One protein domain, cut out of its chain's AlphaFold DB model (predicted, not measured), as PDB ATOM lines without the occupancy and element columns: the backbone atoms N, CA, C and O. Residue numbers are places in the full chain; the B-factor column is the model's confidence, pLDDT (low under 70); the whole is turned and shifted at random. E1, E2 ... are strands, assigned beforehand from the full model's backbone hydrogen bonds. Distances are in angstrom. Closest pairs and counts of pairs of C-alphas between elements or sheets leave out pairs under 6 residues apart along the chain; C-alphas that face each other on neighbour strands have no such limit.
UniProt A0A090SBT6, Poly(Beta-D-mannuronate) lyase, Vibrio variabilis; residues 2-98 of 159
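This is residues 2 to 98 of the 159 residues of the protein "Poly(Beta-D-mannuronate) lyase" of Vibrio variabilis (UniProt A0A090SBT6). A long hairpin, E1 and E2, sharply bent into a V, makes most of a thin, twisted sheet; E3 and E4 line E2's free side, one on each arm, and the small hairpin E5 and E6 sits at one end. The printed part has 97 residues, with six named strands, E1 to E6 in order, neighbours antiparallel, all strand. It is loose, radius of gyration of the C-alphas 16.4 A, spanning 46 by 39 by 17 A.

E1, residues 10 to 28, bends by 133 degrees at residue 20; its hairpin partner E2, residues 31 to 50, by 137 degrees at residue 41. N 22 and O 37 are 2.8 A apart. On E2's other side lie E3, residues 63 to 68, in a hairpin with E2 (N 46 and O 66, 2.8 A), and E4, residues 78 to 83 (N 34 and O 81, 2.9 A). E1, E2 and E3 form a meander, successive antiparallel neighbours. E4 runs on into E5, residues 85 to 87, hairpin partner of E6, residues 92 to 94 (N 85 and O 94, 2.8 A).

E1 begins at C-alpha 10 (45.324, 36.145, -34.295) and measures 22.5 A, E2 24.6 A. E6 ends at C-alpha 94 (23.862, 9.105, -34.629).

The farthest C-alphas, Gln 72 and Phe 90, are 50.5 A apart. The printed part has no cut; link E2 to E3 is long. No printed residue is under 70 in pLDDT.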
ATOM      1  N   GLY A   2      51.235  36.062 -37.302       95.38
ATOM      2  CA  GLY A   2      52.146  36.872 -38.118       95.38
ATOM      3  C   GLY A   2      52.209  38.287 -37.534       95.38
ATOM      4  O   GLY A   2      51.462  38.577 -36.604       95.38
ATOM      5  N   GLU A   3      53.091  39.142 -38.038       97.31
ATOM      6  CA  GLU A   3      53.315  40.483 -37.463       97.31
ATOM      7  C   GLU A   3      52.509  41.594 -38.152       97.31
ATOM      8  O   GLU A   3      52.371  42.677 -37.597       97.31
ATOM      9  N   ASN A   4      51.954  41.334 -39.340       97.81
ATOM     10  CA  ASN A   4      51.334  42.353 -40.188       97.81
ATOM     11  C   ASN A   4      50.046  41.849 -40.870       97.81
ATOM     12  O   ASN A   4      49.754  40.651 -40.884       97.81
ATOM     13  N   PHE A   5      49.306  42.783 -41.483       97.44
ATOM     14  CA  PHE A   5      48.153  42.535 -42.369       97.44
ATOM     15  C   PHE A   5      47.014  41.705 -41.753       97.44
ATOM     16  O   PHE A   5      46.385  40.888 -42.418       97.44
ATOM     17  N   GLY A   6      46.747  41.904 -40.464       96.75
ATOM     18  CA  GLY A   6      45.657  41.264 -39.724       96.75
ATOM     19  C   GLY A   6      46.093  40.018 -38.954       96.75
ATOM     20  O   GLY A   6      45.525  39.718 -37.904       96.75
ATOM     21  N   TYR A   7      47.159  39.337 -39.385       97.81
ATOM     22  CA  TYR A   7      47.684  38.164 -38.681       97.81
ATOM     23  C   TYR A   7      48.224  38.483 -37.277       97.81
ATOM     24  O   TYR A   7      48.295  37.576 -36.439       97.81
ATOM     25  N   GLN A   8      48.566  39.745 -36.998       98.19
ATOM     26  CA  GLN A   8      48.952  40.207 -35.664       98.19
ATOM     27  C   GLN A   8      47.797  40.198 -34.663       98.19
ATOM     28  O   GLN A   8      48.051  40.275 -33.466       98.19
ATOM     29  N   HIS A   9      46.551  40.078 -35.127       98.06
ATOM     30  CA  HIS A   9      45.365  40.001 -34.272       98.06
ATOM     31  C   HIS A   9      44.904  38.566 -33.983       98.06
ATOM     32  O   HIS A   9      43.905  38.362 -33.290       98.06
ATOM     33  N   LEU A  10      45.646  37.560 -34.464       98.38
ATOM     34  CA  LEU A  10      45.324  36.145 -34.295       98.38
ATOM     35  C   LEU A  10      46.339  35.422 -33.396       98.38
ATOM     36  O   LEU A  10      47.535  35.321 -33.713       98.38
ATOM     37  N   TRP A  11      45.830  34.818 -32.323       98.25
ATOM     38  CA  TRP A  11      46.543  33.823 -31.526       98.25
ATOM     39  C   TRP A  11      46.629  32.499 -32.286       98.25
ATOM     40  O   TRP A  11      45.649  32.086 -32.899       98.25
ATOM     41  N   ASN A  12      47.782  31.824 -32.236       98.06
ATOM     42  CA  ASN A  12      47.895  30.426 -32.660       98.06
ATOM     43  C   ASN A  12      47.574  29.541 -31.451       98.06
ATOM     44  O   ASN A  12      48.322  29.572 -30.475       98.06
ATOM     45  N   LEU A  13      46.474  28.795 -31.504       98.06
ATOM     46  CA  LEU A  13      46.073  27.884 -30.431       98.06
ATOM     47  C   LEU A  13      46.653  26.481 -30.618       98.06
ATOM     48  O   LEU A  13      46.864  25.763 -29.645       98.06
ATOM     49  N   GLY A  14      46.911  26.093 -31.862       97.88
ATOM     50  CA  GLY A  14      47.445  24.789 -32.208       97.88
ATOM     51  C   GLY A  14      47.642  24.666 -33.710       97.88
ATOM     52  O   GLY A  14      46.941  25.296 -34.501       97.88
ATOM     53  N   SER A  15      48.599  23.838 -34.109       97.81
ATOM     54  CA  SER A  15      48.875  23.579 -35.517       97.81
ATOM     55  C   SER A  15      49.402  22.171 -35.723       97.81
ATOM     56  O   SER A  15      50.105  21.663 -34.851       97.81
ATOM     57  N   GLY A  16      49.129  21.590 -36.885       97.12
ATOM     58  CA  GLY A  16      49.616  20.268 -37.271       97.12
ATOM     59  C   GLY A  16      49.968  20.233 -38.748       97.12
ATOM     60  O   GLY A  16      49.272  20.844 -39.562       97.12
ATOM     61  N   ASP A  17      51.067  19.562 -39.071       97.44
ATOM     62  CA  ASP A  17      51.437  19.275 -40.454       97.44
ATOM     63  C   ASP A  17      50.471  18.230 -41.027       97.44
ATOM     64  O   ASP A  17      50.028  17.324 -40.317       97.44
ATOM     65  N   VAL A  18      50.090  18.406 -42.289       96.50
ATOM     66  CA  VAL A  18      49.133  17.549 -42.993       96.50
ATOM     67  C   VAL A  18      49.623  17.303 -44.413       96.50
ATOM     68  O   VAL A  18      50.245  18.169 -45.026       96.50
ATOM     69  N   GLU A  19      49.313  16.132 -44.949       93.81
ATOM     70  CA  GLU A  19      49.657  15.734 -46.311       93.81
ATOM     71  C   GLU A  19      48.520  14.905 -46.911       93.81
ATOM     72  O   GLU A  19      47.758  14.261 -46.188       93.81
ATOM     73  N   GLY A  20      48.372  14.954 -48.235       93.75
ATOM     74  CA  GLY A  20      47.289  14.307 -48.976       93.75
ATOM     75  C   GLY A  20      45.931  14.983 -48.771       93.75
ATOM     76  O   GLY A  20      45.359  15.548 -49.701       93.75
ATOM     77  N   SER A  21      45.408  14.952 -47.546       95.94
ATOM     78  CA  SER A  21      44.133  15.564 -47.172       95.94
ATOM     79  C   SER A  21      44.118  15.928 -45.686       95.94
ATOM     80  O   SER A  21      44.778  15.306 -44.859       95.94
ATOM     81  N   SER A  22      43.318  16.925 -45.328       97.38
ATOM     82  CA  SER A  22      43.014  17.302 -43.946       97.38
ATOM     83  C   SER A  22      41.532  17.089 -43.657       97.38
ATOM     84  O   SER A  22      40.714  17.242 -44.558       97.38
ATOM     85  N   LEU A  23      41.192  16.739 -42.416       97.56
ATOM     86  CA  LEU A  23      39.820  16.597 -41.925       97.56
ATOM     87  C   LEU A  23      39.693  17.384 -40.620       97.56
ATOM     88  O   LEU A  23      40.425  17.127 -39.663       97.56
ATOM     89  N   VAL A  24      38.740  18.310 -40.570       97.50
ATOM     90  CA  VAL A  24      38.349  19.004 -39.338       97.50
ATOM     91  C   VAL A  24      36.848  18.877 -39.157       97.50
ATOM     92  O   VAL A  24      36.089  19.317 -40.016       97.50
ATOM     93  N   SER A  25      36.426  18.318 -38.023       97.50
ATOM     94  CA  SER A  25      35.012  18.151 -37.687       97.50
ATOM     95  C   SER A  25      34.627  18.974 -36.463       97.50
ATOM     96  O   SER A  25      35.394  19.071 -35.503       97.50
ATOM     97  N   TRP A  26      33.423  19.537 -36.470       97.12
ATOM     98  CA  TRP A  26      32.843  20.238 -35.328       97.12
ATOM     99  C   TRP A  26      31.344  19.956 -35.215       97.12
ATOM    100  O   TRP A  26      30.687  19.557 -36.173       97.12
ATOM    101  N   LEU A  27      30.803  20.167 -34.020       96.25
ATOM    102  CA  LEU A  27      29.368  20.150 -33.756       96.25
ATOM    103  C   LEU A  27      28.854  21.591 -33.781       96.25
ATOM    104  O   LEU A  27      29.465  22.478 -33.180       96.25
ATOM    105  N   HIS A  28      27.733  21.834 -34.454       95.44
ATOM    106  CA  HIS A  28      27.029  23.108 -34.374       95.44
ATOM    107  C   HIS A  28      25.520  22.876 -34.291       95.44
ATOM    108  O   HIS A  28      24.913  22.284 -35.188       95.44
ATOM    109  N   GLY A  29      24.919  23.334 -33.189       94.75
ATOM    110  CA  GLY A  29      23.565  22.934 -32.819       94.75
ATOM    111  C   GLY A  29      23.490  21.414 -32.678       94.75
ATOM    112  O   GLY A  29      24.322  20.804 -32.014       94.75
ATOM    113  N   ASN A  30      22.531  20.800 -33.361       96.25
ATOM    114  CA  ASN A  30      22.307  19.357 -33.309       96.25
ATOM    115  C   ASN A  30      22.966  18.579 -34.460       96.25
ATOM    116  O   ASN A  30      22.661  17.400 -34.625       96.25
ATOM    117  N   SER A  31      23.828  19.197 -35.275       97.44
ATOM    118  CA  SER A  31      24.438  18.554 -36.449       97.44
ATOM    119  C   SER A  31      25.955  18.667 -36.439       97.44
ATOM    120  O   SER A  31      26.519  19.677 -36.007       97.44
ATOM    121  N   TYR A  32      26.615  17.630 -36.944       98.06
ATOM    122  CA  TYR A  32      28.053  17.634 -37.151       98.06
ATOM    123  C   TYR A  32      28.379  18.152 -38.547       98.06
ATOM    124  O   TYR A  32      27.631  17.955 -39.508       98.06
ATOM    125  N   TYR A  33      29.525  18.803 -38.643       98.38
ATOM    126  CA  TYR A  33      30.081  19.322 -39.876       98.38
ATOM    127  C   TYR A  33      31.512  18.831 -39.980       98.38
ATOM    128  O   TYR A  33      32.247  18.880 -38.994       98.38
ATOM    129  N   SER A  34      31.909  18.377 -41.161       98.50
ATOM    130  CA  SER A  34      33.280  17.986 -41.467       98.50
ATOM    131  C   SER A  34      33.763  18.752 -42.686       98.50
ATOM    132  O   SER A  34      33.132  18.707 -43.738       98.50
ATOM    133  N   LEU A  35      34.885  19.454 -42.551       98.44
ATOM    134  CA  LEU A  35      35.605  20.058 -43.662       98.44
ATOM    135  C   LEU A  35      36.781  19.152 -44.025       98.44
ATOM    136  O   LEU A  35      37.741  19.044 -43.259       98.44
ATOM    137  N   VAL A  36      36.702  18.521 -45.194       98.56
ATOM    138  CA  VAL A  36      37.787  17.723 -45.771       98.56
ATOM    139  C   VAL A  36      38.433  18.530 -46.883       98.56
ATOM    140  O   VAL A  36      37.731  18.950 -47.794       98.56
ATOM    141  N   THR A  37      39.734  18.799 -46.809       98.38
ATOM    142  CA  THR A  37      40.427  19.649 -47.795       98.38
ATOM    143  C   THR A  37      41.708  19.004 -48.290       98.38
ATOM    144  O   THR A  37      42.480  18.502 -47.472       98.38
ATOM    145  N   SER A  38      41.953  19.083 -49.597       97.75
ATOM    146  CA  SER A  38      43.186  18.627 -50.234       97.75
ATOM    147  C   SER A  38      44.416  19.279 -49.609       97.75
ATOM    148  O   SER A  38      44.451  20.486 -49.362       97.75
ATOM    149  N   ALA A  39      45.449  18.478 -49.371       96.56
ATOM    150  CA  ALA A  39      46.714  18.936 -48.819       96.56
ATOM    151  C   ALA A  39      47.883  18.365 -49.627       96.56
ATOM    152  O   ALA A  39      47.886  17.196 -49.994       96.56
ATOM    153  N   VAL A  40      48.898  19.182 -49.877       94.69
ATOM    154  CA  VAL A  40      50.177  18.739 -50.453       94.69
ATOM    155  C   VAL A  40      51.226  18.590 -49.355       94.69
ATOM    156  O   VAL A  40      51.016  19.048 -48.229       94.69
ATOM    157  N   GLU A  41      52.361  17.968 -49.662       94.50
ATOM    158  CA  GLU A  41      53.492  17.885 -48.734       94.50
ATOM    159  C   GLU A  41      53.880  19.280 -48.201       94.50
ATOM    160  O   GLU A  41      53.905  20.269 -48.937       94.50
ATOM    161  N   GLY A  42      54.138  19.375 -46.894       94.44
ATOM    162  CA  GLY A  42      54.462  20.641 -46.228       94.44
ATOM    163  C   GLY A  42      53.260  21.550 -45.942       94.44
ATOM    164  O   GLY A  42      53.446  22.672 -45.462       94.44
ATOM    165  N   SER A  43      52.028  21.092 -46.201       97.25
ATOM    166  CA  SER A  43      50.823  21.804 -45.768       97.25
ATOM    167  C   SER A  43      50.690  21.788 -44.244       97.25
ATOM    168  O   SER A  43      51.098  20.844 -43.566       97.25
ATOM    169  N   LYS A  44      50.055  22.823 -43.687       98.00
ATOM    170  CA  LYS A  44      49.818  22.932 -42.243       98.00
ATOM    171  C   LYS A  44      48.427  23.459 -41.940       98.00
ATOM    172  O   LYS A  44      48.003  24.459 -42.517       98.00
ATOM    173  N   VAL A  45      47.739  22.827 -40.996       98.12
ATOM    174  CA  VAL A  45      46.487  23.334 -40.426       98.12
ATOM    175  C   VAL A  45      46.796  24.129 -39.163       98.12
ATOM    176  O   VAL A  45      47.610  23.707 -38.343       98.12
ATOM    177  N   PHE A  46      46.129  25.267 -38.992       98.38
ATOM    178  CA  PHE A  46      46.175  26.096 -37.794       98.38
ATOM    179  C   PHE A  46      44.770  26.308 -37.241       98.38
ATOM    180  O   PHE A  46      43.868  26.739 -37.962       98.38
ATOM    181  N   PHE A  47      44.628  26.097 -35.938       98.38
ATOM    182  CA  PHE A  47      43.525  26.620 -35.150       98.38
ATOM    183  C   PHE A  47      43.968  27.946 -34.544       98.38
ATOM    184  O   PHE A  47      44.900  28.002 -33.738       98.38
ATOM    185  N   ALA A  48      43.313  29.023 -34.953       98.31
ATOM    186  CA  ALA A  48      43.602  30.370 -34.499       98.31
ATOM    187  C   ALA A  48      42.409  30.965 -33.747       98.31
ATOM    188  O   ALA A  48      41.289  30.457 -33.816       98.31
ATOM    189  N   ARG A  49      42.650  32.059 -33.024       98.19
ATOM    190  CA  ARG A  49      41.590  32.811 -32.352       98.19
ATOM    191  C   ARG A  49      41.850  34.306 -32.395       98.19
ATOM    192  O   ARG A  49      42.973  34.743 -32.142       98.19
ATOM    193  N   LEU A  50      40.815  35.072 -32.721       98.06
ATOM    194  CA  LEU A  50      40.852  36.531 -32.762       98.06
ATOM    195  C   LEU A  50      40.975  37.119 -31.348       98.06
ATOM    196  O   LEU A  50      40.376  36.601 -30.402       98.06
ATOM    197  N   GLY A  51      41.762  38.191 -31.221       97.31
ATOM    198  CA  GLY A  51      41.933  38.948 -29.974       97.31
ATOM    199  C   GLY A  51      43.388  39.188 -29.560       97.31
ATOM    200  O   GLY A  51      43.641  39.600 -28.432       97.31
ATOM    201  N   ALA A  52      44.372  38.900 -30.417       97.50
ATOM    202  CA  ALA A  52      45.747  39.319 -30.149       97.50
ATOM    203  C   ALA A  52      45.904  40.831 -30.382       97.50
ATOM    204  O   ALA A  52      45.251  41.405 -31.256       97.50
ATOM    205  N   ASN A  53      46.789  41.474 -29.615       97.19
ATOM    206  CA  ASN A  53      47.059  42.916 -29.704       97.19
ATOM    207  C   ASN A  53      45.801  43.807 -29.610       97.19
ATOM    208  O   ASN A  53      45.704  44.812 -30.308       97.19
ATOM    209  N   ASP A  54      44.842  43.434 -28.758       97.75
ATOM    210  CA  ASP A  54      43.593  44.173 -28.533       97.75
ATOM    211  C   ASP A  54      43.440  44.551 -27.044       97.75
ATOM    212  O   ASP A  54      42.706  43.894 -26.305       97.75
ATOM    213  N   PRO A  55      44.186  45.564 -26.558       97.44
ATOM    214  CA  PRO A  55      44.202  45.933 -25.137       97.44
ATOM    215  C   PRO A  55      42.870  46.511 -24.643       97.44
ATOM    216  O   PRO A  55      42.563  46.415 -23.456       97.44
ATOM    217  N   ASP A  56      42.086  47.086 -25.554       97.94
ATOM    218  CA  ASP A  56      40.823  47.758 -25.251       97.94
ATOM    219  C   ASP A  56      39.605  46.831 -25.411       97.94
ATOM    220  O   ASP A  56      38.472  47.281 -25.262       97.94
ATOM    221  N   PHE A  57      39.823  45.536 -25.686       96.38
ATOM    222  CA  PHE A  57      38.767  44.525 -25.839       96.38
ATOM    223  C   PHE A  57      37.728  44.870 -26.922       96.38
ATOM    224  O   PHE A  57      36.528  44.634 -26.758       96.38
ATOM    225  N   ASN A  58      38.179  45.427 -28.047       97.88
ATOM    226  CA  ASN A  58      37.305  45.794 -29.159       97.88
ATOM    227  C   ASN A  58      36.927  44.599 -30.049       97.88
ATOM    228  O   ASN A  58      35.912  44.635 -30.748       97.88
ATOM    229  N   LEU A  59      37.746  43.547 -30.077       97.25
ATOM    230  CA  LEU A  59      37.569  42.384 -30.935       97.25
ATOM    231  C   LEU A  59      36.787  41.283 -30.219       97.25
ATOM    232  O   LEU A  59      37.051  40.913 -29.075       97.25
ATOM    233  N   ARG A  60      35.842  40.683 -30.945       97.06
ATOM    234  CA  ARG A  60      35.161  39.473 -30.477       97.06
ATOM    235  C   ARG A  60      36.118  38.287 -30.481       97.06
ATOM    236  O   ARG A  60      37.016  38.177 -31.314       97.06
ATOM    237  N   SER A  61      35.866  37.358 -29.570       95.56
ATOM    238  CA  SER A  61      36.642  36.131 -29.454       95.56
ATOM    239  C   SER A  61      36.134  35.072 -30.434       95.56
ATOM    240  O   SER A  61      35.304  34.242 -30.073       95.56
ATOM    241  N   GLU A  62      36.637  35.104 -31.667       97.12
ATOM    242  CA  GLU A  62      36.188  34.228 -32.761       97.12
ATOM    243  C   GLU A  62      37.246  33.165 -33.111       97.12
ATOM    244  O   GLU A  62      38.431  33.508 -33.224       97.12
ATOM    245  N   PRO A  63      36.866  31.884 -33.286       96.94
ATOM    246  CA  PRO A  63      37.772  30.857 -33.784       96.94
ATOM    247  C   PRO A  63      38.037  31.032 -35.286       96.94
ATOM    248  O   PRO A  63      37.188  31.504 -36.036       96.94
ATOM    249  N   ALA A  64      39.208  30.592 -35.738       96.62
ATOM    250  CA  ALA A  64      39.560  30.522 -37.149       96.62
ATOM    251  C   ALA A  64      40.262  29.197 -37.457       96.62
ATOM    252  O   ALA A  64      41.107  28.736 -36.688       96.62
ATOM    253  N   LEU A  65      39.931  28.615 -38.607       97.50
ATOM    254  CA  LEU A  65      40.625  27.471 -39.184       97.50
ATOM    255  C   LEU A  65      41.381  27.946 -40.424       97.50
ATOM    256  O   LEU A  65      40.793  28.578 -41.299       97.50
ATOM    257  N   ILE A  66      42.680  27.662 -40.494       97.94
ATOM    258  CA  ILE A  66      43.528  28.057 -41.624       97.94
ATOM    259  C   ILE A  66      44.287  26.831 -42.112       97.94
ATOM    260  O   ILE A  66      45.107  26.286 -41.376       97.94
ATOM    261  N   LEU A  67      44.066  26.440 -43.365       97.81
ATOM    262  CA  LEU A  67      44.985  25.571 -44.094       97.81
ATOM    263  C   LEU A  67      46.002  26.454 -44.821       97.81
ATOM    264  O   LEU A  67      45.636  27.404 -45.511       97.81
ATOM    265  N   ARG A  68      47.288  26.168 -44.637       97.31
ATOM    266  CA  ARG A  68      48.393  26.914 -45.240       97.31
ATOM    267  C   ARG A  68      49.223  25.997 -46.121       97.31
ATOM    268  O   ARG A  68      49.637  24.932 -45.676       97.31
ATOM    269  N   GLN A  69      49.516  26.477 -47.323       95.62
ATOM    270  CA  GLN A  69      50.429  25.869 -48.291       95.62
ATOM    271  C   GLN A  69      51.427  26.929 -48.772       95.62
ATOM    272  O   GLN A  69      51.227  28.125 -48.548       95.62
ATOM    273  N   SER A  70      52.546  26.514 -49.364       93.50
ATOM    274  CA  SER A  70      53.581  27.417 -49.888       93.50
ATOM    275  C   SER A  70      54.075  26.918 -51.241       93.50
ATOM    276  O   SER A  70      54.337  25.734 -51.400       93.50
ATOM    277  N   GLY A  71      54.157  27.810 -52.230       92.12
ATOM    278  CA  GLY A  71      54.406  27.467 -53.639       92.12
ATOM    279  C   GLY A  71      53.798  28.512 -54.579       92.12
ATOM    280  O   GLY A  71      53.140  29.433 -54.099       92.12
ATOM    281  N   GLN A  72      54.043  28.389 -55.885       92.94
ATOM    282  CA  GLN A  72      53.579  29.366 -56.883       92.94
ATOM    283  C   GLN A  72      52.092  29.203 -57.220       92.94
ATOM    284  O   GLN A  72      51.356  30.183 -57.204       92.94
ATOM    285  N   ASN A  73      51.661  27.962 -57.457       91.69
ATOM    286  CA  ASN A  73      50.287  27.605 -57.803       91.69
ATOM    287  C   ASN A  73      49.767  26.600 -56.775       91.69
ATOM    288  O   ASN A  73      50.510  25.701 -56.375       91.69
ATOM    289  N   HIS A  74      48.514  26.759 -56.352       93.06
ATOM    290  CA  HIS A  74      47.849  25.865 -55.401       93.06
ATOM    291  C   HIS A  74      46.378  25.724 -55.753       93.06
ATOM    292  O   HIS A  74      45.718  26.718 -56.056       93.06
ATOM    293  N   VAL A  75      45.856  24.510 -55.591       95.75
ATOM    294  CA  VAL A  75      44.419  24.234 -55.595       95.75
ATOM    295  C   VAL A  75      44.009  23.795 -54.195       95.75
ATOM    296  O   VAL A  75      44.496  22.793 -53.673       95.75
ATOM    297  N   PHE A  76      43.066  24.531 -53.613       96.94
ATOM    298  CA  PHE A  76      42.402  24.167 -52.366       96.94
ATOM    299  C   PHE A  76      41.029  23.579 -52.690       96.94
ATOM    300  O   PHE A  76      40.045  24.307 -52.807       96.94
ATOM    301  N   ALA A  77      40.965  22.260 -52.859       97.81
ATOM    302  CA  ALA A  77      39.710  21.550 -53.057       97.81
ATOM    303  C   ALA A  77      39.162  21.098 -51.700       97.81
ATOM    304  O   ALA A  77      39.824  20.356 -50.975       97.81
ATOM    305  N   SER A  78      37.947  21.527 -51.361       98.00
ATOM    306  CA  SER A  78      37.313  21.216 -50.079       98.00
ATOM    307  C   SER A  78      35.917  20.638 -50.256       98.00
ATOM    308  O   SER A  78      35.146  21.095 -51.097       98.00
ATOM    309  N   VAL A  79      35.558  19.698 -49.389       98.50
ATOM    310  CA  VAL A  79      34.184  19.247 -49.180       98.50
ATOM    311  C   VAL A  79      33.762  19.625 -47.766       98.50
ATOM    312  O   VAL A  79      34.409  19.238 -46.794       98.50
ATOM    313  N   LEU A  80      32.671  20.384 -47.660       98.38
ATOM    314  CA  LEU A  80      31.971  20.625 -46.404       98.38
ATOM    315  C   LEU A  80      30.784  19.665 -46.319       98.38
ATOM    316  O   LEU A  80      29.787  19.823 -47.020       98.38
ATOM    317  N   GLU A  81      30.899  18.666 -45.458       98.00
ATOM    318  CA  GLU A  81      29.877  17.654 -45.234       98.00
ATOM    319  C   GLU A  81      29.071  17.991 -43.977       98.00
ATOM    320  O   GLU A  81      29.640  18.144 -42.899       98.00
ATOM    321  N   THR A  82      27.743  18.070 -44.099       97.94
ATOM    322  CA  THR A  82      26.834  18.084 -42.940       97.94
ATOM    323  C   THR A  82      26.347  16.667 -42.690       97.94
ATOM    324  O   THR A  82      25.809  16.035 -43.599       97.94
ATOM    325  N   HIS A  83      26.521  16.158 -41.475       97.75
ATOM    326  CA  HIS A  83      26.187  14.778 -41.154       97.75
ATOM    327  C   HIS A  83      25.755  14.602 -39.700       97.75
ATOM    328  O   HIS A  83      25.996  15.430 -38.821       97.75
ATOM    329  N   GLY A  84      25.118  13.462 -39.461       96.94
ATOM    330  CA  GLY A  84      24.731  13.028 -38.135       96.94
ATOM    331  C   GLY A  84      23.728  13.931 -37.429       96.94
ATOM    332  O   GLY A  84      23.238  14.939 -37.939       96.94
ATOM    333  N   TYR A  85      23.408  13.508 -36.219       96.69
ATOM    334  CA  TYR A  85      22.522  14.210 -35.321       96.69
ATOM    335  C   TYR A  85      22.975  13.967 -33.887       96.69
ATOM    336  O   TYR A  85      23.279  12.830 -33.509       96.69
ATOM    337  N   PHE A  86      23.020  15.039 -33.109       96.00
ATOM    338  CA  PHE A  86      23.272  15.007 -31.681       96.00
ATOM    339  C   PHE A  86      22.049  15.530 -30.939       96.00
ATOM    340  O   PHE A  86      21.606  16.660 -31.153       96.00
ATOM    341  N   ASN A  87      21.500  14.695 -30.067       92.69
ATOM    342  CA  ASN A  87      20.435  15.078 -29.161       92.69
ATOM    343  C   ASN A  87      21.013  15.249 -27.757       92.69
ATOM    344  O   ASN A  87      21.382  14.265 -27.118       92.69
ATOM    345  N   GLU A  88      21.070  16.496 -27.297       89.44
ATOM    346  CA  GLU A  88      21.573  16.846 -25.967       89.44
ATOM    347  C   GLU A  88      20.677  16.324 -24.839       89.44
ATOM    348  O   GLU A  88      21.191  15.861 -23.828       89.44
ATOM    349  N   GLU A  89      19.350  16.345 -25.014       92.81
ATOM    350  CA  GLU A  89      18.385  15.930 -23.985       92.81
ATOM    351  C   GLU A  89      18.508  14.440 -23.642       92.81
ATOM    352  O   GLU A  89      18.401  14.053 -22.481       92.81
ATOM    353  N   PHE A  90      18.765  13.608 -24.653       92.69
ATOM    354  CA  PHE A  90      18.902  12.158 -24.497       92.69
ATOM    355  C   PHE A  90      20.357  11.669 -24.536       92.69
ATOM    356  O   PHE A  90      20.576  10.460 -24.575       92.69
ATOM    357  N   GLU A  91      21.333  12.584 -24.576       89.12
ATOM    358  CA  GLU A  91      22.771  12.295 -24.718       89.12
ATOM    359  C   GLU A  91      23.088  11.295 -25.852       89.12
ATOM    360  O   GLU A  91      23.975  10.444 -25.758       89.12
ATOM    361  N   ALA A  92      22.340  11.382 -26.955       92.19
ATOM    362  CA  ALA A  92      22.384  10.409 -28.040       92.19
ATOM    363  C   ALA A  92      23.028  11.000 -29.294       92.19
ATOM    364  O   ALA A  92      22.704  12.109 -29.720       92.19
ATOM    365  N   SER A  93      23.903  10.221 -29.935       94.06
ATOM    366  CA  SER A  93      24.563  10.616 -31.177       94.06
ATOM    367  C   SER A  93      24.414   9.548 -32.253       94.06
ATOM    368  O   SER A  93      24.739   8.382 -32.040       94.06
ATOM    369  N   VAL A  94      23.994   9.965 -33.445       94.94
ATOM    370  CA  VAL A  94      23.862   9.105 -34.629       94.94
ATOM    371  C   VAL A  94      24.656   9.730 -35.770       94.94
ATOM    372  O   VAL A  94      24.597  10.938 -35.962       94.94
ATOM    373  N   GLY A  95      25.426   8.937 -36.522       95.50
ATOM    374  CA  GLY A  95      26.161   9.440 -37.695       95.50
ATOM    375  C   GLY A  95      27.209  10.521 -37.384       95.50
ATOM    376  O   GLY A  95      27.438  11.410 -38.197       95.50
ATOM    377  N   ALA A  96      27.844  10.469 -36.208       94.62
ATOM    378  CA  ALA A  96      28.801  11.489 -35.750       94.62
ATOM    379  C   ALA A  96      30.084  11.597 -36.592       94.62
ATOM    380  O   ALA A  96      30.862  12.524 -36.405       94.62
ATOM    381  N   ARG A  97      30.336  10.634 -37.485       96.31
ATOM    382  CA  ARG A  97      31.471  10.639 -38.412       96.31
ATOM    383  C   ARG A  97      30.960  10.879 -39.826       96.31
ATOM    384  O   ARG A  97      29.964  10.267 -40.211       96.31
ATOM    385  N   GLY A  98      31.661  11.741 -40.553       96.62
ATOM    386  CA  GLY A  98      31.413  11.985 -41.966       96.62
ATOM    387  C   GLY A  98      31.702  10.758 -42.830       96.62
ATOM    388  O   GLY A  98      32.350   9.798 -42.398       96.62
TER     389      GLY A  98